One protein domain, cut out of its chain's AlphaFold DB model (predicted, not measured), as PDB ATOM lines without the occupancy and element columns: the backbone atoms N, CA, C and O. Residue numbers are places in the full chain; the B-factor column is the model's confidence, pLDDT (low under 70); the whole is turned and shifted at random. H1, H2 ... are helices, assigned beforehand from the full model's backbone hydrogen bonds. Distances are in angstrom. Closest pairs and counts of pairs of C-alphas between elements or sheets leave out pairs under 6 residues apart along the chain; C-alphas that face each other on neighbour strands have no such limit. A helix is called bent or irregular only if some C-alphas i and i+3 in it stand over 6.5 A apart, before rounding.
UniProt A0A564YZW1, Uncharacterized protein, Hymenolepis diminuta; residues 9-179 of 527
ATOM      1  N   HIS A   9     380.009 259.260 278.389       58.50
ATOM      2  CA  HIS A   9     379.704 260.132 277.255       58.50
ATOM      3  C   HIS A   9     378.729 259.475 276.272       58.50
ATOM      4  O   HIS A   9     377.794 260.126 275.826       58.50
ATOM      5  N   ALA A  10     378.873 258.173 276.002       68.75
ATOM      6  CA  ALA A  10     377.961 257.441 275.122       68.75
ATOM      7  C   ALA A  10     376.540 257.350 275.707       68.75
ATOM      8  O   ALA A  10     375.563 257.513 274.972       68.75
ATOM      9  N   ILE A  11     376.422 257.145 277.026       64.94
ATOM     10  CA  ILE A  11     375.131 257.156 277.737       64.94
ATOM     11  C   ILE A  11     374.467 258.532 277.600       64.94
ATOM     12  O   ILE A  11     373.320 258.615 277.168       64.94
ATOM     13  N   ARG A  12     375.198 259.616 277.894       68.38
ATOM     14  CA  ARG A  12     374.671 260.987 277.777       68.38
ATOM     15  C   ARG A  12     374.248 261.333 276.350       68.38
ATOM     16  O   ARG A  12     373.157 261.856 276.158       68.38
ATOM     17  N   SER A  13     375.058 260.991 275.346       71.44
ATOM     18  CA  SER A  13     374.704 261.205 273.936       71.44
ATOM     19  C   SER A  13     373.452 260.425 273.529       71.44
ATOM     20  O   SER A  13     372.624 260.945 272.788       71.44
ATOM     21  N   THR A  14     373.279 259.205 274.045       74.38
ATOM     22  CA  THR A  14     372.088 258.382 273.780       74.38
ATOM     23  C   THR A  14     370.840 258.978 274.429       74.38
ATOM     24  O   THR A  14     369.797 259.053 273.785       74.38
ATOM     25  N   ILE A  15     370.944 259.454 275.673       78.94
ATOM     26  CA  ILE A  15     369.850 260.139 276.377       78.94
ATOM     27  C   ILE A  15     369.446 261.414 275.636       78.94
ATOM     28  O   ILE A  15     368.266 261.615 275.366       78.94
ATOM     29  N   ASN A  16     370.412 262.242 275.237       76.81
ATOM     30  CA  ASN A  16     370.131 263.479 274.508       76.81
ATOM     31  C   ASN A  16     369.478 263.206 273.150       76.81
ATOM     32  O   ASN A  16     368.496 263.861 272.800       76.81
ATOM     33  N   LEU A  17     369.962 262.201 272.412       77.75
ATOM     34  CA  LEU A  17     369.329 261.768 271.167       77.75
ATOM     35  C   LEU A  17     367.888 261.301 271.409       77.75
ATOM     36  O   LEU A  17     366.993 261.669 270.653       77.75
ATOM     37  N   PHE A  18     367.645 260.537 272.477       78.94
ATOM     38  CA  PHE A  18     366.302 260.090 272.837       78.94
ATOM     39  C   PHE A  18     365.376 261.270 273.157       78.94
ATOM     40  O   PHE A  18     364.254 261.305 272.666       78.94
ATOM     41  N   ILE A  19     365.849 262.271 273.907       77.62
ATOM     42  CA  ILE A  19     365.089 263.495 274.207       77.62
ATOM     43  C   ILE A  19     364.734 264.255 272.919       77.62
ATOM     44  O   ILE A  19     363.601 264.715 272.772       77.62
ATOM     45  N   LEU A  20     365.672 264.373 271.973       77.81
ATOM     46  CA  LEU A  20     365.429 265.020 270.678       77.81
ATOM     47  C   LEU A  20     364.388 264.264 269.845       77.81
ATOM     48  O   LEU A  20     363.472 264.880 269.302       77.81
ATOM     49  N   LEU A  21     364.498 262.935 269.778       75.50
ATOM     50  CA  LEU A  21     363.530 262.087 269.082       75.50
ATOM     51  C   LEU A  21     362.147 262.158 269.735       75.50
ATOM     52  O   LEU A  21     361.146 262.249 269.031       75.50
ATOM     53  N   LEU A  22     362.094 262.181 271.067       74.31
ATOM     54  CA  LEU A  22     360.859 262.321 271.828       74.31
ATOM     55  C   LEU A  22     360.167 263.654 271.526       74.31
ATOM     56  O   LEU A  22     358.965 263.684 271.269       74.31
ATOM     57  N   ARG A  23     360.925 264.757 271.503       74.38
ATOM     58  CA  ARG A  23     360.408 266.074 271.104       74.38
ATOM     59  C   ARG A  23     359.847 266.044 269.684       74.38
ATOM     60  O   ARG A  23     358.707 266.454 269.488       74.38
ATOM     61  N   ALA A  24     360.605 265.500 268.733       73.56
ATOM     62  CA  ALA A  24     360.190 265.412 267.338       73.56
ATOM     63  C   ALA A  24     358.925 264.552 267.148       73.56
ATOM     64  O   ALA A  24     358.020 264.951 266.422       73.56
ATOM     65  N   GLY A  25     358.827 263.396 267.813       69.25
ATOM     66  CA  GLY A  25     357.638 262.535 267.752       69.25
ATOM     67  C   GLY A  25     356.393 263.224 268.317       69.25
ATOM     68  O   GLY A  25     355.325 263.209 267.706       69.25
ATOM     69  N   ILE A  26     356.539 263.932 269.442       66.56
ATOM     70  CA  ILE A  26     355.423 264.661 270.056       66.56
ATOM     71  C   ILE A  26     354.986 265.859 269.199       66.56
ATOM     72  O   ILE A  26     353.786 266.110 269.066       66.56
ATOM     73  N   GLU A  27     355.924 266.589 268.590       68.12
ATOM     74  CA  GLU A  27     355.615 267.677 267.648       68.12
ATOM     75  C   GLU A  27     354.861 267.181 266.406       68.12
ATOM     76  O   GLU A  27     354.015 267.901 265.872       68.12
ATOM     77  N   ASN A  28     355.105 265.935 265.992       68.56
ATOM     78  CA  ASN A  28     354.440 265.295 264.858       68.56
ATOM     79  C   ASN A  28     353.104 264.614 265.214       68.56
ATOM     80  O   ASN A  28     352.425 264.107 264.320       68.56
ATOM     81  N   GLY A  29     352.678 264.663 266.481       61.28
ATOM     82  CA  GLY A  29     351.382 264.145 266.925       61.28
ATOM     83  C   GLY A  29     351.343 262.640 267.203       61.28
ATOM     84  O   GLY A  29     350.245 262.084 267.276       61.28
ATOM     85  N   ASP A  30     352.499 261.994 267.379       64.69
ATOM     86  CA  ASP A  30     352.574 260.584 267.774       64.69
ATOM     87  C   ASP A  30     351.994 260.370 269.188       64.69
ATOM     88  O   ASP A  30     352.041 261.253 270.055       64.69
ATOM     89  N   SER A  31     351.426 259.183 269.441       64.81
ATOM     90  CA  SER A  31     350.875 258.851 270.760       64.81
ATOM     91  C   SER A  31     351.996 258.702 271.792       64.81
ATOM     92  O   SER A  31     352.889 257.868 271.650       64.81
ATOM     93  N   PHE A  32     351.900 259.461 272.888       62.66
ATOM     94  CA  PHE A  32     352.808 259.390 274.041       62.66
ATOM     95  C   PHE A  32     352.953 257.979 274.633       62.66
ATOM     96  O   PHE A  32     353.943 257.691 275.308       62.66
ATOM     97  N   GLU A  33     351.959 257.117 274.418       62.47
ATOM     98  CA  GLU A  33     351.884 255.776 274.997       62.47
ATOM     99  C   GLU A  33     352.972 254.840 274.462       62.47
ATOM    100  O   GLU A  33     353.441 253.981 275.204       62.47
ATOM    101  N   GLU A  34     353.443 255.041 273.228       62.91
ATOM    102  CA  GLU A  34     354.445 254.163 272.609       62.91
ATOM    103  C   GLU A  34     355.842 254.339 273.230       62.91
ATOM    104  O   GLU A  34     356.602 253.377 273.353       62.91
ATOM    105  N   PHE A  35     356.157 255.545 273.714       64.00
ATOM    106  CA  PHE A  35     357.480 255.902 274.245       64.00
ATOM    107  C   PHE A  35     357.657 255.626 275.745       64.00
ATOM    108  O   PHE A  35     358.778 255.690 276.245       64.00
ATOM    109  N   CYS A  36     356.572 255.330 276.468       68.62
ATOM    110  CA  CYS A  36     356.590 255.093 277.918       68.62
ATOM    111  C   CYS A  36     356.355 253.620 278.292       68.62
ATOM    112  O   CYS A  36     356.021 253.327 279.438       68.62
ATOM    113  N   THR A  37     356.499 252.683 277.352       70.56
ATOM    114  CA  THR A  37     356.273 251.261 277.634       70.56
ATOM    115  C   THR A  37     357.415 250.673 278.465       70.56
ATOM    116  O   THR A  37     358.568 250.617 278.039       70.56
ATOM    117  N   LEU A  38     357.090 250.215 279.676       68.81
ATOM    118  CA  LEU A  38     358.017 249.472 280.531       68.81
ATOM    119  C   LEU A  38     357.721 247.972 280.465       68.81
ATOM    120  O   LEU A  38     356.538 247.603 280.476       68.81
ATOM    121  N   PRO A  39     358.754 247.103 280.450       70.75
ATOM    122  CA  PRO A  39     358.571 245.672 280.670       70.75
ATOM    123  C   PRO A  39     357.774 245.414 281.955       70.75
ATOM    124  O   PRO A  39     357.840 246.217 282.884       70.75
ATOM    125  N   GLU A  40     357.047 244.295 282.021       68.44
ATOM    126  CA  GLU A  40     356.291 243.904 283.225       68.44
ATOM    127  C   GLU A  40     357.201 243.821 284.460       68.44
ATOM    128  O   GLU A  40     356.868 244.361 285.508       68.44
ATOM    129  N   THR A  41     358.398 243.251 284.292       70.25
ATOM    130  CA  THR A  41     359.472 243.228 285.295       70.25
ATOM    131  C   THR A  41     360.712 243.938 284.733       70.25
ATOM    132  O   THR A  41     361.528 243.305 284.045       70.25
ATOM    133  N   PRO A  42     360.862 245.261 284.929       79.00
ATOM    134  CA  PRO A  42     362.026 245.991 284.440       79.00
ATOM    135  C   PRO A  42     363.281 245.557 285.207       79.00
ATOM    136  O   PRO A  42     363.281 245.487 286.432       79.00
ATOM    137  N   ASN A  43     364.370 245.277 284.490       82.81
ATOM    138  CA  ASN A  43     365.656 244.982 285.126       82.81
ATOM    139  C   ASN A  43     366.374 246.275 285.567       82.81
ATOM    140  O   ASN A  43     366.066 247.363 285.080       82.81
ATOM    141  N   GLU A  44     367.384 246.149 286.431       82.38
ATOM    142  CA  GLU A  44     368.135 247.294 286.982       82.38
ATOM    143  C   GLU A  44     368.764 248.195 285.904       82.38
ATOM    144  O   GLU A  44     368.747 249.413 286.040       82.38
ATOM    145  N   ARG A  45     369.231 247.643 284.772       82.12
ATOM    146  CA  ARG A  45     369.793 248.459 283.676       82.12
ATOM    147  C   ARG A  45     368.735 249.323 282.997       82.12
ATOM    148  O   ARG A  45     369.020 250.447 282.597       82.12
ATOM    149  N   THR A  46     367.528 248.787 282.837       83.25
ATOM    150  CA  THR A  46     366.384 249.541 282.324       83.25
ATOM    151  C   THR A  46     366.023 250.667 283.290       83.25
ATOM    152  O   THR A  46     365.833 251.797 282.850       83.25
ATOM    153  N   LEU A  47     365.998 250.392 284.597       85.44
ATOM    154  CA  LEU A  47     365.712 251.397 285.625       85.44
ATOM    155  C   LEU A  47     366.789 252.485 285.711       85.44
ATOM    156  O   LEU A  47     366.436 253.660 285.782       85.44
ATOM    157  N   ASP A  48     368.070 252.122 285.625       83.50
ATOM    158  CA  ASP A  48     369.193 253.065 285.555       83.50
ATOM    159  C   ASP A  48     369.048 254.010 284.354       83.50
ATOM    160  O   ASP A  48     369.130 255.230 284.503       83.50
ATOM    161  N   PHE A  49     368.754 253.467 283.168       84.62
ATOM    162  CA  PHE A  49     368.546 254.281 281.971       84.62
ATOM    163  C   PHE A  49     367.378 255.263 282.138       84.62
ATOM    164  O   PHE A  49     367.493 256.433 281.775       84.62
ATOM    165  N   ILE A  50     366.257 254.812 282.710       87.44
ATOM    166  CA  ILE A  50     365.080 255.663 282.933       87.44
ATOM    167  C   ILE A  50     365.361 256.725 283.998       87.44
ATOM    168  O   ILE A  50     364.901 257.859 283.861       87.44
ATOM    169  N   GLN A  51     366.123 256.392 285.041       88.12
ATOM    170  CA  GLN A  51     366.565 257.344 286.058       88.12
ATOM    171  C   GLN A  51     367.424 258.447 285.439       88.12
ATOM    172  O   GLN A  51     367.162 259.630 285.679       88.12
ATOM    173  N   ASP A  52     368.421 258.083 284.633       85.81
ATOM    174  CA  ASP A  52     369.301 259.047 283.974       85.81
ATOM    175  C   ASP A  52     368.522 259.913 282.973       85.81
ATOM    176  O   ASP A  52     368.643 261.140 282.995       85.81
ATOM    177  N   LEU A  53     367.645 259.298 282.171       86.88
ATOM    178  CA  LEU A  53     366.752 259.999 281.246       86.88
ATOM    179  C   LEU A  53     365.845 260.993 281.984       86.88
ATOM    180  O   LEU A  53     365.787 262.163 281.620       86.88
ATOM    181  N   SER A  54     365.170 260.556 283.050       88.06
ATOM    182  CA  SER A  54     364.277 261.412 283.846       88.06
ATOM    183  C   SER A  54     365.039 262.579 284.466       88.06
ATOM    184  O   SER A  54     364.573 263.716 284.438       88.06
ATOM    185  N   THR A  55     366.240 262.312 284.982       86.50
ATOM    186  CA  THR A  55     367.108 263.338 285.567       86.50
ATOM    187  C   THR A  55     367.474 264.403 284.531       86.50
ATOM    188  O   THR A  55     367.390 265.599 284.820       86.50
ATOM    189  N   GLU A  56     367.837 263.991 283.316       84.75
ATOM    190  CA  GLU A  56     368.228 264.910 282.245       84.75
ATOM    191  C   GLU A  56     367.036 265.697 281.679       84.75
ATOM    192  O   GLU A  56     367.131 266.906 281.456       84.75
ATOM    193  N   ILE A  57     365.868 265.060 281.554       82.94
ATOM    194  CA  ILE A  57     364.616 265.727 281.177       82.94
ATOM    195  C   ILE A  57     364.224 266.788 282.215       82.94
ATOM    196  O   ILE A  57     363.817 267.893 281.857       82.94
ATOM    197  N   ILE A  58     364.356 266.500 283.512       83.19
ATOM    198  CA  ILE A  58     364.060 267.475 284.572       83.19
ATOM    199  C   ILE A  58     365.043 268.655 284.526       83.19
ATOM    200  O   ILE A  58     364.632 269.803 284.709       83.19
ATOM    201  N   ARG A  59     366.334 268.408 284.271       77.56
ATOM    202  CA  ARG A  59     367.329 269.484 284.127       77.56
ATOM    203  C   ARG A  59     367.025 270.386 282.934       77.56
ATOM    204  O   ARG A  59     366.976 271.602 283.099       77.56
ATOM    205  N   THR A  60     366.777 269.792 281.771       71.62
ATOM    206  CA  THR A  60     366.494 270.521 280.527       71.62
ATOM    207  C   THR A  60     365.159 271.265 280.593       71.62
ATOM    208  O   THR A  60     365.104 272.448 280.271       71.62
ATOM    209  N   SER A  61     364.093 270.641 281.103       68.19
ATOM    210  CA  SER A  61     362.773 271.284 281.222       68.19
ATOM    211  C   SER A  61     362.733 272.467 282.198       68.19
ATOM    212  O   SER A  61     362.031 273.441 281.928       68.19
ATOM    213  N   LYS A  62     363.506 272.437 283.296       64.19
ATOM    214  CA  LYS A  62     363.655 273.589 284.210       64.19
ATOM    215  C   LYS A  62     364.315 274.797 283.536       64.19
ATOM    216  O   LYS A  62     364.023 275.924 283.927       64.19
ATOM    217  N   ALA A  63     365.180 274.568 282.550       54.91
ATOM    218  CA  ALA A  63     365.848 275.622 281.791       54.91
ATOM    219  C   ALA A  63     364.953 276.210 280.684       54.91
ATOM    220  O   ALA A  63     364.977 277.417 280.470       54.91
ATOM    221  N   SER A  64     364.129 275.389 280.019       53.16
ATOM    222  CA  SER A  64     363.366 275.796 278.824       53.16
ATOM    223  C   SER A  64     361.843 275.918 279.008       53.16
ATOM    224  O   SER A  64     361.139 276.229 278.049       53.16
ATOM    225  N   ASN A  65     361.309 275.673 280.214       59.66
ATOM    226  CA  ASN A  65     359.868 275.686 280.528       59.66
ATOM    227  C   ASN A  65     359.029 274.830 279.545       59.66
ATOM    228  O   ASN A  65     357.925 275.193 279.124       59.66
ATOM    229  N   ASP A  66     359.603 273.693 279.147       67.00
ATOM    230  CA  ASP A  66     359.136 272.850 278.050       67.00
ATOM    231  C   ASP A  66     357.950 271.963 278.470       67.00
ATOM    232  O   ASP A  66     358.081 270.995 279.229       67.00
ATOM    233  N   ARG A  67     356.762 272.295 277.948       71.12
ATOM    234  CA  ARG A  67     355.504 271.579 278.220       71.12
ATOM    235  C   ARG A  67     355.485 270.151 277.670       71.12
ATOM    236  O   ARG A  67     354.722 269.328 278.176       71.12
ATOM    237  N   THR A  68     356.281 269.861 276.647       72.44
ATOM    238  CA  THR A  68     356.337 268.556 275.980       72.44
ATOM    239  C   THR A  68     357.022 267.532 276.877       72.44
ATOM    240  O   THR A  68     356.464 266.475 277.171       72.44
ATOM    241  N   LEU A  69     358.178 267.906 277.420       77.06
ATOM    242  CA  LEU A  69     358.929 267.098 278.378       77.06
ATOM    243  C   LEU A  69     358.188 266.909 279.708       77.06
ATOM    244  O   LEU A  69     358.230 265.830 280.297       77.06
ATOM    245  N   TYR A  70     357.441 267.925 280.149       77.50
ATOM    246  CA  TYR A  70     356.578 267.813 281.325       77.50
ATOM    247  C   TYR A  70     355.517 266.709 281.167       77.50
ATOM    248  O   TYR A  70     355.334 265.896 282.071       77.50
ATOM    249  N   ARG A  71     354.843 266.638 280.008       78.69
ATOM    250  CA  ARG A  71     353.831 265.598 279.727       78.69
ATOM    251  C   ARG A  71     354.421 264.194 279.739       78.69
ATOM    252  O   ARG A  71     353.774 263.278 280.241       78.69
ATOM    253  N   PHE A  72     355.638 264.035 279.219       82.69
ATOM    254  CA  PHE A  72     356.346 262.760 279.275       82.69
ATOM    255  C   PHE A  72     356.589 262.314 280.720       82.69
ATOM    256  O   PHE A  72     356.263 261.183 281.061       82.69
ATOM    257  N   LEU A  73     357.080 263.203 281.591       87.19
ATOM    258  CA  LEU A  73     357.305 262.874 283.003       87.19
ATOM    259  C   LEU A  73     356.005 262.515 283.733       87.19
ATOM    260  O   LEU A  73     355.995 261.564 284.513       87.19
ATOM    261  N   THR A  74     354.898 263.208 283.440       86.06
ATOM    262  CA  THR A  74     353.572 262.824 283.949       86.06
ATOM    263  C   THR A  74     353.194 261.420 283.486       86.06
ATOM    264  O   THR A  74     352.876 260.576 284.322       86.06
ATOM    265  N   LYS A  75     353.309 261.112 282.189       84.81
ATOM    266  CA  LYS A  75     352.934 259.781 281.696       84.81
ATOM    267  C   LYS A  75     353.835 258.675 282.247       84.81
ATOM    268  O   LYS A  75     353.342 257.636 282.675       84.81
ATOM    269  N   LEU A  76     355.140 258.920 282.304       88.12
ATOM    270  CA  LEU A  76     356.105 258.007 282.906       88.12
ATOM    271  C   LEU A  76     355.764 257.731 284.377       88.12
ATOM    272  O   LEU A  76     355.815 256.585 284.811       88.12
ATOM    273  N   SER A  77     355.372 258.757 285.135       90.12
ATOM    274  CA  SER A  77     354.980 258.594 286.537       90.12
ATOM    275  C   SER A  77     353.684 257.793 286.726       90.12
ATOM    276  O   SER A  77     353.561 257.088 287.724       90.12
ATOM    277  N   GLU A  78     352.739 257.839 285.779       89.19
ATOM    278  CA  GLU A  78     351.560 256.955 285.765       89.19
ATOM    279  C   GLU A  78     351.968 255.497 285.534       89.19
ATOM    280  O   GLU A  78     351.585 254.626 286.311       89.19
ATOM    281  N   VAL A  79     352.798 255.239 284.514       88.06
ATOM    282  CA  VAL A  79     353.252 253.880 284.175       88.06
ATOM    283  C   VAL A  79     354.064 253.275 285.319       88.06
ATOM    284  O   VAL A  79     353.855 252.124 285.691       88.06
ATOM    285  N   LEU A  80     354.981 254.041 285.915       87.75
ATOM    286  CA  LEU A  80     355.767 253.579 287.060       87.75
ATOM    287  C   LEU A  80     354.883 253.259 288.269       87.75
ATOM    288  O   LEU A  80     355.147 252.284 288.971       87.75
ATOM    289  N   LEU A  81     353.834 254.049 288.504       88.12
ATOM    290  CA  LEU A  81     352.896 253.804 289.593       88.12
ATOM    291  C   LEU A  81     352.057 252.541 289.347       88.12
ATOM    292  O   LEU A  81     351.903 251.735 290.261       88.12
ATOM    293  N   GLU A  82     351.568 252.332 288.124       87.81
ATOM    294  CA  GLU A  82     350.862 251.106 287.727       87.81
ATOM    295  C   GLU A  82     351.748 249.869 287.938       87.81
ATOM    296  O   GLU A  82     351.362 248.935 288.642       87.81
ATOM    297  N   ARG A  83     353.002 249.920 287.466       85.31
ATOM    298  CA  ARG A  83     353.982 248.843 287.680       85.31
ATOM    299  C   ARG A  83     354.266 248.580 289.152       85.31
ATOM    300  O   ARG A  83     354.388 247.426 289.561       85.31
ATOM    301  N   PHE A  84     354.347 249.633 289.962       84.00
ATOM    302  CA  PHE A  84     354.530 249.484 291.400       84.00
ATOM    303  C   PHE A  84     353.352 248.766 292.068       84.00
ATOM    304  O   PHE A  84     353.574 247.977 292.986       84.00
ATOM    305  N   TYR A  85     352.114 249.005 291.623       85.06
ATOM    306  CA  TYR A  85     350.949 248.288 292.143       85.06
ATOM    307  C   TYR A  85     350.941 246.814 291.736       85.06
ATOM    308  O   TYR A  85     350.666 245.965 292.585       85.06
ATOM    309  N   ASP A  86     351.298 246.514 290.488       83.12
ATOM    310  CA  ASP A  86     351.326 245.145 289.969       83.12
ATOM    311  C   ASP A  86     352.399 244.276 290.646       83.12
ATOM    312  O   ASP A  86     352.185 243.088 290.872       83.12
ATOM    313  N   SER A  87     353.558 244.860 290.983       81.19
ATOM    314  CA  SER A  87     354.750 244.127 291.454       81.19
ATOM    315  C   SER A  87     355.394 244.753 292.699       81.19
ATOM    316  O   SER A  87     356.615 244.901 292.796       81.19
ATOM    317  N   ARG A  88     354.566 245.126 293.685       77.88
ATOM    318  CA  ARG A  88     354.988 245.914 294.860       77.88
ATOM    319  C   ARG A  88     356.138 245.303 295.663       77.88
ATOM    320  O   ARG A  88     357.036 246.034 296.064       77.88
ATOM    321  N   GLU A  89     356.105 244.002 295.956       76.75
ATOM    322  CA  GLU A  89     357.128 243.368 296.806       76.75
ATOM    323  C   GLU A  89     358.499 243.289 296.122       76.75
ATOM    324  O   GLU A  89     359.518 243.508 296.773       76.75
ATOM    325  N   GLU A  90     358.535 243.023 294.816       78.38
ATOM    326  CA  GLU A  90     359.775 242.929 294.042       78.38
ATOM    327  C   GLU A  90     360.390 244.316 293.819       78.38
ATOM    328  O   GLU A  90     361.545 244.556 294.170       78.38
ATOM    329  N   LEU A  91     359.588 245.273 293.343       76.62
ATOM    330  CA  LEU A  91     360.057 246.624 293.025       76.62
ATOM    331  C   LEU A  91     360.403 247.452 294.268       76.62
ATOM    332  O   LEU A  91     361.284 248.305 294.209       76.62
ATOM    333  N   ARG A  92     359.773 247.188 295.420       73.81
ATOM    334  CA  ARG A  92     360.161 247.824 296.693       73.81
ATOM    335  C   ARG A  92     361.554 247.396 297.165       73.81
ATOM    336  O   ARG A  92     362.190 248.151 297.895       73.81
ATOM    337  N   ASN A  93     362.010 246.209 296.764       75.44
ATOM    338  CA  ASN A  93     363.330 245.678 297.101       75.44
ATOM    339  C   ASN A  93     364.393 245.964 296.023       75.44
ATOM    340  O   ASN A  93     365.554 245.616 296.230       75.44
ATOM    341  N   SER A  94     364.022 246.591 294.900       78.81
ATOM    342  CA  SER A  94     364.979 247.069 293.892       78.81
ATOM    343  C   SER A  94     365.866 248.171 294.472       78.81
ATOM    344  O   SER A  94     365.409 249.017 295.245       78.81
ATOM    345  N   GLU A  95     367.133 248.190 294.061       76.81
ATOM    346  CA  GLU A  95     368.076 249.233 294.472       76.81
ATOM    347  C   GLU A  95     367.745 250.593 293.835       76.81
ATOM    348  O   GLU A  95     368.030 251.636 294.423       76.81
ATOM    349  N   ARG A  96     367.133 250.604 292.641       79.81
ATOM    350  CA  ARG A  96     366.942 251.821 291.832       79.81
ATOM    351  C   ARG A  96     365.509 252.300 291.730       79.81
ATOM    352  O   ARG A  96     365.279 253.508 291.639       79.81
ATOM    353  N   PHE A  97     364.541 251.390 291.763       85.44
ATOM    354  CA  PHE A  97     363.134 251.748 291.596       85.44
ATOM    355  C   PHE A  97     362.625 252.782 292.622       85.44
ATOM    356  O   PHE A  97     361.932 253.719 292.215       85.44
ATOM    357  N   PRO A  98     362.995 252.714 293.921       84.31
ATOM    358  CA  PRO A  98     362.588 253.728 294.894       84.31
ATOM    359  C   PRO A  98     363.089 255.135 294.544       84.31
ATOM    360  O   PRO A  98     362.321 256.094 294.625       84.31
ATOM    361  N   LEU A  99     364.351 255.268 294.115       86.88
ATOM    362  CA  LEU A  99     364.930 256.545 293.685       86.88
ATOM    363  C   LEU A  99     364.207 257.115 292.462       86.88
ATOM    364  O   LEU A  99     363.926 258.318 292.416       86.88
ATOM    365  N   LEU A 100     363.845 256.252 291.515       89.25
ATOM    366  CA  LEU A 100     363.091 256.644 290.332       89.25
ATOM    367  C   LEU A 100     361.695 257.153 290.692       89.25
ATOM    368  O   LEU A 100     361.315 258.237 290.250       89.25
ATOM    369  N   LEU A 101     360.971 256.444 291.564       89.12
ATOM    370  CA  LEU A 101     359.661 256.892 292.045       89.12
ATOM    371  C   LEU A 101     359.749 258.237 292.778       89.12
ATOM    372  O   LEU A 101     358.907 259.107 292.564       89.12
ATOM    373  N   MET A 102     360.777 258.430 293.617       88.88
ATOM    374  CA  MET A 102     361.022 259.713 294.286       88.88
ATOM    375  C   MET A 102     361.283 260.832 293.265       88.88
ATOM    376  O   MET A 102     360.719 261.915 293.392       88.88
ATOM    377  N   THR A 103     362.073 260.555 292.222       90.69
ATOM    378  CA  THR A 103     362.424 261.517 291.163       90.69
ATOM    379  C   THR A 103     361.191 262.012 290.397       90.69
ATOM    380  O   THR A 103     361.078 263.210 290.123       90.69
ATOM    381  N   VAL A 104     360.251 261.116 290.075       91.25
ATOM    382  CA  VAL A 104     359.046 261.448 289.288       91.25
ATOM    383  C   VAL A 104     357.823 261.825 290.134       91.25
ATOM    384  O   VAL A 104     356.829 262.297 289.585       91.25
ATOM    385  N   ALA A 105     357.885 261.694 291.464       90.19
ATOM    386  CA  ALA A 105     356.794 262.040 292.381       90.19
ATOM    387  C   ALA A 105     356.165 263.440 292.179       90.19
ATOM    388  O   ALA A 105     354.960 263.579 292.382       90.19
ATOM    389  N   PRO A 106     356.898 264.500 291.777       89.19
ATOM    390  CA  PRO A 106     356.288 265.803 291.493       89.19
ATOM    391  C   PRO A 106     355.266 265.805 290.349       89.19
ATOM    392  O   PRO A 106     354.470 266.738 290.259       89.19
ATOM    393  N   TYR A 107     355.288 264.789 289.485       89.00
ATOM    394  CA  TYR A 107     354.484 264.731 288.266       89.00
ATOM    395  C   TYR A 107     353.211 263.887 288.413       89.00
ATOM    396  O   TYR A 107     352.375 263.923 287.510       89.00
ATOM    397  N   ASN A 108     353.028 263.198 289.548       88.19
ATOM    398  CA  ASN A 108     351.820 262.438 289.866       88.19
ATOM    399  C   ASN A 108     351.503 262.487 291.371       88.19
ATOM    400  O   ASN A 108     352.264 261.996 292.202       88.19
ATOM    401  N   ILE A 109     350.348 263.071 291.708       83.69
ATOM    402  CA  ILE A 109     349.893 263.283 293.091       83.69
ATOM    403  C   ILE A 109     349.533 261.984 293.818       83.69
ATOM    404  O   ILE A 109     349.574 261.947 295.048       83.69
ATOM    405  N   ASP A 110     349.207 260.930 293.070       88.06
ATOM    406  CA  ASP A 110     348.855 259.633 293.636       88.06
ATOM    407  C   ASP A 110     350.087 258.908 294.179       88.06
ATOM    408  O   ASP A 110     349.932 257.989 294.977       88.06
ATOM    409  N   ILE A 111     351.301 259.346 293.813       86.00
ATOM    410  CA  ILE A 111     352.549 258.915 294.445       86.00
ATOM    411  C   ILE A 111     352.621 259.553 295.838       86.00
ATOM    412  O   ILE A 111     352.997 260.715 296.005       86.00
ATOM    413  N   THR A 112     352.245 258.785 296.860       84.19
ATOM    414  CA  THR A 112     352.177 259.253 298.247       84.19
ATOM    415  C   THR A 112     353.398 258.836 299.074       84.19
ATOM    416  O   THR A 112     354.090 257.871 298.741       84.19
ATOM    417  N   PRO A 113     353.677 259.544 300.186       81.06
ATOM    418  CA  PRO A 113     354.723 259.173 301.137       81.06
ATOM    419  C   PRO A 113     354.677 257.724 301.639       81.06
ATOM    420  O   PRO A 113     355.729 257.149 301.886       81.06
ATOM    421  N   ASP A 114     353.491 257.121 301.741       74.62
ATOM    422  CA  ASP A 114     353.294 255.771 302.292       74.62
ATOM    423  C   ASP A 114     353.913 254.659 301.419       74.62
ATOM    424  O   ASP A 114     354.048 253.509 301.849       74.62
ATOM    425  N   PHE A 115     354.317 254.984 300.188       70.62
ATOM    426  CA  PHE A 115     355.108 254.091 299.340       70.62
ATOM    427  C   PHE A 115     356.575 254.008 299.754       70.62
ATOM    428  O   PHE A 115     357.257 253.040 299.415       70.62
ATOM    429  N   PHE A 116     357.044 254.988 300.523       71.25
ATOM    430  CA  PHE A 116     358.429 255.155 300.920       71.25
ATOM    431  C   PHE A 116     358.549 254.946 302.422       71.25
ATOM    432  O   PHE A 116     358.573 255.883 303.211       71.25
ATOM    433  N   ASP A 117     358.692 253.688 302.811       61.22
ATOM    434  CA  ASP A 117     359.167 253.331 304.144       61.22
ATOM    435  C   ASP A 117     360.530 252.651 303.941       61.22
ATOM    436  O   ASP A 117     360.606 251.417 303.846       61.22
ATOM    437  N   PRO A 118     361.576 253.454 303.638       55.88
ATOM    438  CA  PRO A 118     362.852 252.937 303.181       55.88
ATOM    439  C   PRO A 118     363.550 252.210 304.323       55.88
ATOM    440  O   PRO A 118     363.569 252.667 305.469       55.88
ATOM    441  N   SER A 119     364.203 251.094 303.997       56.44
ATOM    442  CA  SER A 119     365.202 250.543 304.905       56.44
ATOM    443  C   SER A 119     366.266 251.623 305.160       56.44
ATOM    444  O   SER A 119     366.715 252.308 304.239       56.44
ATOM    445  N   SER A 120     366.670 251.820 306.418       55.66
ATOM    446  CA  SER A 120     367.573 252.913 306.821       55.66
ATOM    447  C   SER A 120     368.944 252.903 306.121       55.66
ATOM    448  O   SER A 120     369.715 253.847 306.285       55.66
ATOM    449  N   ALA A 121     369.268 251.842 305.376       56.81
ATOM    450  CA  ALA A 121     370.560 251.627 304.738       56.81
ATOM    451  C   ALA A 121     370.780 252.479 303.470       56.81
ATOM    452  O   ALA A 121     371.876 253.016 303.307       56.81
ATOM    453  N   THR A 122     369.772 252.657 302.604       68.50
ATOM    454  CA  THR A 122     369.930 253.342 301.295       68.50
ATOM    455  C   THR A 122     369.413 254.781 301.280       68.50
ATOM    456  O   THR A 122     369.908 255.605 300.514       68.50
ATOM    457  N   PHE A 123     368.513 255.129 302.204       75.12
ATOM    458  CA  PHE A 123     367.841 256.431 302.256       75.12
ATOM    459  C   PHE A 123     368.782 257.648 302.157       75.12
ATOM    460  O   PHE A 123     368.505 258.601 301.432       75.12
ATOM    461  N   GLY A 124     369.917 257.629 302.867       74.00
ATOM    462  CA  GLY A 124     370.886 258.732 302.821       74.00
ATOM    463  C   GLY A 124     371.554 258.901 301.449       74.00
ATOM    464  O   GLY A 124     371.834 260.029 301.034       74.00
ATOM    465  N   ALA A 125     371.794 257.801 300.730       76.94
ATOM    466  CA  ALA A 125     372.360 257.828 299.383       76.94
ATOM    467  C   ALA A 125     371.337 258.351 298.365       76.94
ATOM    468  O   ALA A 125     371.671 259.244 297.587       76.94
ATOM    469  N   ASP A 126     370.090 257.884 298.449       80.31
ATOM    470  CA  ASP A 126     369.000 258.315 297.569       80.31
ATOM    471  C   ASP A 126     368.700 259.806 297.738       80.31
ATOM    472  O   ASP A 126     368.643 260.563 296.767       80.31
ATOM    473  N   LEU A 127     368.613 260.271 298.989       80.88
ATOM    474  CA  LEU A 127     368.418 261.688 299.282       80.88
ATOM    475  C   LEU A 127     369.574 262.540 298.747       80.88
ATOM    476  O   LEU A 127     369.351 263.616 298.191       80.88
ATOM    477  N   ARG A 128     370.817 262.058 298.890       78.12
ATOM    478  CA  ARG A 128     371.994 262.746 298.347       78.12
ATOM    479  C   ARG A 128     371.918 262.831 296.823       78.12
ATOM    480  O   ARG A 128     372.207 263.890 296.277       78.12
ATOM    481  N   ALA A 129     371.525 261.752 296.146       79.88
ATOM    482  CA  ALA A 129     371.371 261.730 294.695       79.88
ATOM    483  C   ALA A 129     370.323 262.754 294.231       79.88
ATOM    484  O   ALA A 129     370.612 263.562 293.349       79.88
ATOM    485  N   LEU A 130     369.155 262.804 294.883       83.31
ATOM    486  CA  LEU A 130     368.102 263.773 294.561       83.31
ATOM    487  C   LEU A 130     368.564 265.228 294.730       83.31
ATOM    488  O   LEU A 130     368.298 266.058 293.858       83.31
ATOM    489  N   ILE A 131     369.263 265.546 295.827       79.50
ATOM    490  CA  ILE A 131     369.771 266.904 296.093       79.50
ATOM    491  C   ILE A 131     370.882 267.264 295.103       79.50
ATOM    492  O   ILE A 131     370.788 268.272 294.412       79.50
ATOM    493  N   SER A 132     371.915 266.427 294.979       77.88
ATOM    494  CA  SER A 132     373.069 266.704 294.113       77.88
ATOM    495  C   SER A 132     372.686 266.809 292.637       77.88
ATOM    496  O   SER A 132     373.300 267.572 291.893       77.88
ATOM    497  N   CYS A 133     371.651 266.085 292.205       77.12
ATOM    498  CA  CYS A 133     371.134 266.178 290.845       77.12
ATOM    499  C   CYS A 133     370.117 267.310 290.640       77.12
ATOM    500  O   CYS A 133     369.696 267.499 289.501       77.12
ATOM    501  N   LYS A 134     369.756 268.081 291.677       78.56
ATOM    502  CA  LYS A 134     368.733 269.146 291.648       78.56
ATOM    503  C   LYS A 134     367.312 268.650 291.346       78.56
ATOM    504  O   LYS A 134     366.503 269.359 290.735       78.56
ATOM    505  N   MET A 135     367.001 267.421 291.752       84.44
ATOM    506  CA  MET A 135     365.714 266.756 291.508       84.44
ATOM    507  C   MET A 135     364.670 267.051 292.589       84.44
ATOM    508  O   MET A 135     363.484 266.820 292.377       84.44
ATOM    509  N   PHE A 136     365.076 267.634 293.719       82.06
ATOM    510  CA  PHE A 136     364.147 268.051 294.767       82.06
ATOM    511  C   PHE A 136     363.188 269.142 294.252       82.06
ATOM    512  O   PHE A 136     363.607 270.169 293.711       82.06
ATOM    513  N   GLN A 137     361.883 268.914 294.405       81.94
ATOM    514  CA  GLN A 137     360.805 269.753 293.859       81.94
ATOM    515  C   GLN A 137     359.582 269.802 294.792       81.94
ATOM    516  O   GLN A 137     359.449 268.932 295.654       81.94
ATOM    517  N   PRO A 138     358.667 270.782 294.633       83.00
ATOM    518  CA  PRO A 138     357.419 270.851 295.397       83.00
ATOM    519  C   PRO A 138     356.468 269.670 295.199       83.00
ATOM    520  O   PRO A 138     355.687 269.649 294.259       83.00
ATOM    521  N   CYS A 139     356.493 268.714 296.134       87.12
ATOM    522  CA  CYS A 139     355.501 267.643 296.251       87.12
ATOM    523  C   CYS A 139     355.438 267.067 297.680       87.12
ATOM    524  O   CYS A 139     356.329 267.299 298.505       87.12
ATOM    525  N   ALA A 140     354.379 266.308 297.983       87.56
ATOM    526  CA  ALA A 140     354.169 265.700 299.300       87.56
ATOM    527  C   ALA A 140     355.267 264.689 299.671       87.56
ATOM    528  O   ALA A 140     355.688 264.642 300.827       87.56
ATOM    529  N   VAL A 141     355.768 263.933 298.689       88.75
ATOM    530  CA  VAL A 141     356.846 262.950 298.869       88.75
ATOM    531  C   VAL A 141     358.134 263.633 299.307       88.75
ATOM    532  O   VAL A 141     358.634 263.342 300.384       88.75
ATOM    533  N   HIS A 142     358.639 264.610 298.550       88.31
ATOM    534  CA  HIS A 142     359.868 265.327 298.907       88.31
ATOM    535  C   HIS A 142     359.763 266.045 300.257       88.31
ATOM    536  O   HIS A 142     360.706 266.037 301.048       88.31
ATOM    537  N   LYS A 143     358.591 266.606 300.571       87.62
ATOM    538  CA  LYS A 143     358.310 267.184 301.890       87.62
ATOM    539  C   LYS A 143     358.418 266.140 303.008       87.62
ATOM    540  O   LYS A 143     358.996 266.415 304.057       87.62
ATOM    541  N   HIS A 144     357.896 264.936 302.785       87.12
ATOM    542  CA  HIS A 144     358.015 263.826 303.726       87.12
ATOM    543  C   HIS A 144     359.455 263.312 303.859       87.12
ATOM    544  O   HIS A 144     359.914 263.121 304.982       87.12
ATOM    545  N   LEU A 145     360.197 263.166 302.755       86.12
ATOM    546  CA  LEU A 145     361.611 262.769 302.787       86.12
ATOM    547  C   LEU A 145     362.445 263.754 303.617       86.12
ATOM    548  O   LEU A 145     363.266 263.322 304.421       86.12
ATOM    549  N   ALA A 146     362.201 265.064 303.485       85.00
ATOM    550  CA  ALA A 146     362.865 266.070 304.313       85.00
ATOM    551  C   ALA A 146     362.573 265.858 305.812       85.00
ATOM    552  O   ALA A 146     363.506 265.832 306.614       85.00
ATOM    553  N   ARG A 147     361.305 265.623 306.192       85.19
ATOM    554  CA  ARG A 147     360.905 265.318 307.584       85.19
ATOM    555  C   ARG A 147     361.564 264.054 308.128       85.19
ATOM    556  O   ARG A 147     362.192 264.108 309.181       85.19
ATOM    557  N   LEU A 148     361.445 262.938 307.404       82.50
ATOM    558  CA  LEU A 148     362.052 261.659 307.787       82.50
ATOM    559  C   LEU A 148     363.551 261.810 308.000       82.50
ATOM    560  O   LEU A 148     364.121 261.269 308.946       82.50
ATOM    561  N   TRP A 149     364.192 262.569 307.121       81.19
ATOM    562  CA  TRP A 149     365.607 262.826 307.216       81.19
ATOM    563  C   TRP A 149     365.974 263.644 308.459       81.19
ATOM    564  O   TRP A 149     366.891 263.246 309.181       81.19
ATOM    565  N   PHE A 150     365.228 264.713 308.772       79.31
ATOM    566  CA  PHE A 150     365.392 265.436 310.035       79.31
ATOM    567  C   PHE A 150     365.240 264.484 311.231       79.31
ATOM    568  O   PHE A 150     366.128 264.433 312.079       79.31
ATOM    569  N   ASP A 151     364.195 263.657 311.270       78.75
ATOM    570  CA  ASP A 151     363.960 262.696 312.355       78.75
ATOM    571  C   ASP A 151     365.090 261.665 312.505       78.75
ATOM    572  O   ASP A 151     365.472 261.308 313.623       78.75
ATOM    573  N   LEU A 152     365.649 261.182 311.395       77.12
ATOM    574  CA  LEU A 152     366.748 260.217 311.390       77.12
ATOM    575  C   LEU A 152     368.054 260.829 311.903       77.12
ATOM    576  O   LEU A 152     368.708 260.244 312.769       77.12
ATOM    577  N   VAL A 153     368.405 262.030 311.434       74.38
ATOM    578  CA  VAL A 153     369.550 262.793 311.955       74.38
ATOM    579  C   VAL A 153     369.374 263.067 313.452       74.38
ATOM    580  O   VAL A 153     370.311 262.933 314.237       74.38
ATOM    581  N   MET A 154     368.152 263.377 313.879       71.19
ATOM    582  CA  MET A 154     367.816 263.628 315.279       71.19
ATOM    583  C   MET A 154     367.847 262.372 316.163       71.19
ATOM    584  O   MET A 154     368.123 262.464 317.361       71.19
ATOM    585  N   LYS A 155     367.584 261.185 315.609       68.94
ATOM    586  CA  LYS A 155     367.759 259.900 316.312       68.94
ATOM    587  C   LYS A 155     369.233 259.519 316.445       68.94
ATOM    588  O   LYS A 155     369.606 258.907 317.446       68.94
ATOM    589  N   PHE A 156     370.067 259.908 315.482       63.97
ATOM    590  CA  PHE A 156     371.512 259.687 315.526       63.97
ATOM    591  C   PHE A 156     372.168 260.366 316.749       63.97
ATOM    592  O   PHE A 156     373.007 259.748 317.401       63.97
ATOM    593  N   ASP A 157     371.699 261.562 317.134       55.34
ATOM    594  CA  ASP A 157     372.118 262.321 318.334       55.34
ATOM    595  C   ASP A 157     371.976 261.519 319.651       55.34
ATOM    596  O   ASP A 157     372.777 261.660 320.573       55.34
ATOM    597  N   ARG A 158     370.996 260.610 319.754       49.84
ATOM    598  CA  ARG A 158     370.672 259.924 321.023       49.84
ATOM    599  C   ARG A 158     371.465 258.640 321.299       49.84
ATOM    600  O   ARG A 158     371.554 258.249 322.456       49.84
ATOM    601  N   ASN A 159     372.043 258.001 320.277       49.81
ATOM    602  CA  ASN A 159     372.609 256.640 320.364       49.81
ATOM    603  C   ASN A 159     374.104 256.560 319.969       49.81
ATOM    604  O   ASN A 159     374.578 255.514 319.518       49.81
ATOM    605  N   ALA A 160     374.856 257.655 320.123       50.66
ATOM    606  CA  ALA A 160     376.223 257.847 319.606       50.66
ATOM    607  C   ALA A 160     377.295 256.815 320.053       50.66
ATOM    608  O   ALA A 160     378.398 256.794 319.497       50.66
ATOM    609  N   GLU A 161     376.999 255.953 321.030       47.03
ATOM    610  CA  GLU A 161     377.925 254.927 321.530       47.03
ATOM    611  C   GLU A 161     377.928 253.625 320.702       47.03
ATOM    612  O   GLU A 161     378.953 252.955 320.683       47.03
ATOM    613  N   ASN A 162     376.867 253.308 319.939       45.34
ATOM    614  CA  ASN A 162     376.734 252.011 319.236       45.34
ATOM    615  C   ASN A 162     376.609 252.088 317.699       45.34
ATOM    616  O   ASN A 162     376.506 251.058 317.033       45.34
ATOM    617  N   ASN A 163     376.619 253.279 317.098       48.44
ATOM    618  CA  ASN A 163     376.286 253.449 315.679       48.44
ATOM    619  C   ASN A 163     377.518 253.545 314.763       48.44
ATOM    620  O   ASN A 163     377.805 254.601 314.203       48.44
ATOM    621  N   ASN A 164     378.185 252.414 314.522       43.41
ATOM    622  CA  ASN A 164     379.211 252.293 313.471       43.41
ATOM    623  C   ASN A 164     378.631 252.253 312.034       43.41
ATOM    624  O   ASN A 164     379.395 252.169 311.078       43.41
ATOM    625  N   GLY A 165     377.302 252.319 311.853       46.81
ATOM    626  CA  GLY A 165     376.642 252.024 310.567       46.81
ATOM    627  C   GLY A 165     375.819 253.133 309.893       46.81
ATOM    628  O   GLY A 165     375.199 252.852 308.877       46.81
ATOM    629  N   SER A 166     375.760 254.370 310.408       52.69
ATOM    630  CA  SER A 166     374.777 255.386 309.947       52.69
ATOM    631  C   SER A 166     375.385 256.701 309.412       52.69
ATOM    632  O   SER A 166     374.703 257.725 309.324       52.69
ATOM    633  N   SER A 167     376.663 256.711 309.030       57.97
ATOM    634  CA  SER A 167     377.334 257.896 308.463       57.97
ATOM    635  C   SER A 167     376.749 258.357 307.115       57.97
ATOM    636  O   SER A 167     376.855 259.532 306.755       57.97
ATOM    637  N   SER A 168     376.048 257.471 306.399       60.09
ATOM    638  CA  SER A 168     375.340 257.780 305.150       60.09
ATOM    639  C   SER A 168     374.228 258.821 305.327       60.09
ATOM    640  O   SER A 168     373.960 259.574 304.395       60.09
ATOM    641  N   ILE A 169     373.624 258.948 306.511       67.44
ATOM    642  CA  ILE A 169     372.534 259.909 306.757       67.44
ATOM    643  C   ILE A 169     373.063 261.350 306.837       67.44
ATOM    644  O   ILE A 169     372.421 262.280 306.345       67.44
ATOM    645  N   LEU A 170     374.263 261.539 307.399       69.94
ATOM    646  CA  LEU A 170     374.931 262.847 307.464       69.94
ATOM    647  C   LEU A 170     375.501 263.268 306.109       69.94
ATOM    648  O   LEU A 170     375.653 264.457 305.836       69.94
ATOM    649  N   SER A 171     375.771 262.298 305.240       67.06
ATOM    650  CA  SER A 171     376.407 262.534 303.953       67.06
ATOM    651  C   SER A 171     375.655 263.507 303.039       67.06
ATOM    652  O   SER A 171     376.288 264.276 302.314       67.06
ATOM    653  N   SER A 172     374.322 263.519 303.104       67.31
ATOM    654  CA  SER A 172     373.474 264.429 302.331       67.31
ATOM    655  C   SER A 172     373.625 265.887 302.799       67.31
ATOM    656  O   SER A 172     373.518 266.798 301.990       67.31
ATOM    657  N   ILE A 173     373.964 266.139 304.074       67.56
ATOM    658  CA  ILE A 173     374.343 267.492 304.539       67.56
ATOM    659  C   ILE A 173     375.744 267.854 304.088       67.56
ATOM    660  O   ILE A 173     375.991 269.005 303.724       67.56
ATOM    661  N   THR A 174     376.666 266.906 304.231       65.00
ATOM    662  CA  THR A 174     378.098 267.198 304.259       65.00
ATOM    663  C   THR A 174     378.753 267.165 302.888       65.00
ATOM    664  O   THR A 174     379.819 267.745 302.735       65.00
ATOM    665  N   THR A 175     378.160 266.470 301.913       65.31
ATOM    666  CA  THR A 175     378.770 266.254 300.586       65.31
ATOM    667  C   THR A 175     377.953 266.804 299.421       65.31
ATOM    668  O   THR A 175     378.472 266.885 298.310       65.31
ATOM    669  N   CYS A 176     376.696 267.199 299.641       67.56
ATOM    670  CA  CYS A 176     375.918 267.870 298.605       67.56
ATOM    671  C   CYS A 176     376.467 269.280 298.362       67.56
ATOM    672  O   CYS A 176     376.656 270.056 299.299       67.56
ATOM    673  N   THR A 177     376.691 269.600 297.088       65.31
ATOM    674  CA  THR A 177     377.115 270.930 296.630       65.31
ATOM    675  C   THR A 177     376.026 271.978 296.850       65.31
ATOM    676  O   THR A 177     376.331 273.134 297.138       65.31
ATOM    677  N   GLU A 178     374.754 271.580 296.752       69.31
ATOM    678  CA  GLU A 178     373.632 272.443 297.101       69.31
ATOM    679  C   GLU A 178     373.461 272.553 298.617       69.31
ATOM    680  O   GLU A 178     373.421 271.572 299.366       69.31
ATOM    681  N   ASP A 179     373.329 273.791 299.076       68.50
ATOM    682  CA  ASP A 179     373.042 274.077 300.467       68.50
ATOM    683  C   ASP A 179     371.572 273.761 300.767       68.50
ATOM    684  O   ASP A 179     370.673 274.502 300.372       68.50
TER     685      ASP A 179
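AT A GLANCE: This is residues 9 to 179 of the 527 residues of an uncharacterized protein of Hymenolepis diminuta (UniProt A0A564YZW1). The domain is an elongated stack of helices with the short helix H5 in its middle: the helical hairpin H2 and H3 packs on one side of H5, and H6 and H7 pack on the other side, with H8 farther out on H6 and H7. H1 crosses the hairpin on its side away from H5, near one end of the long axis, the small helix H4 sits at the corner between H3 and H5, and the loop of residues 157 to 164 sticks out at the other end. The printed part has 171 residues with eight named helices, H1 to H8 in chain order, and no named strand; the class is all helix. The whole is compact, with a radius of gyration of the C-alphas of 17.1 A, and its C-alphas span 62 by 35 by 30 A.

HOW THE PARTS SIT: H1, residues 9 to 27, touches H2, residues 44 to 64, with its residues 15 to 19 alone; the closest C-alphas, of Ile 15 and Leu 53, are 5.8 A apart, and the lines stand at a steep tilt of 63 degrees, the same way. H1 only just touches H3, residues 67 to 86, with 3 pairs of C-alphas within 8 A, the closest being Arg 23 and Thr 68 at 6.8 A, and the two are about perpendicular at 75 degrees. H2 and H3 form a helical hairpin, opposite ways at a shallow tilt of 29 degrees, with the C-alphas of Ser 61 and Leu 69 closest at 6.4 A. H4, residues 88 to 92, and H5, residues 97 to 107, touch only at the corner by their link, and only just, with 3 pairs of C-alphas within 8 A; Leu 91 and Phe 97 are closest, their C-alphas 6.1 A apart. H5 is the hub, touching five helices. It touches H2 the same way at a shallow tilt of 27 degrees, C-alphas 51 and 100 being closest at 5.6 A, and H3 opposite ways at a steep tilt of 47 degrees, C-alphas 74 and 107 being closest at 4.8 A. H5 only just touches H6, residues 123 to 132, with 3 pairs of C-alphas within 8 A, the closest being Leu 99 and Asp 126 at 5.9 A. H7, residues 140 to 156, touches H5 with residues 141 to 142 alone, the C-alphas of Val 141 and Ala 105 being closest at 6.6 A. H8, residues 167 to 174, touches H6 at a shallow tilt of 19 degrees, the same way, with C-alphas 169 and 124 closest at 4.4 A. H8 touches H7 at a steep tilt of 63 degrees, C-alphas 169 and 153 being closest at 6.7 A. Every O i to N i+4 pair is within hydrogen-bond range in H1, H3, H4, H6 and H7, against 16 of 17 in H2, 5 of 7 in H5 and 2 of 4 in H8.

IN THESE COORDINATES: H1 begins at C-alpha 9 (379.704, 260.132, 277.255) and is 27.0 A long from first to last C-alpha. H2 measures 30.0 A, H3 29.2 A and H7 24.5 A. H5 begins at C-alpha 97 (363.134, 251.748, 291.596) and is irregular, with C-alphas 103 and 106 being 7.5 A apart. H8 ends at C-alpha 174 (378.098, 267.198, 304.259).

THE WHOLE: The C-alphas of Asn 28 and Glu 161, 62.2 A apart, are the two farthest apart. The printed part has no cut; the links H1 to H2 and H5 to H6 are long. The mean pLDDT of the printed part is 75.1, and 55 residues are under 70, among them residues 25 to 36 and 155 to 179.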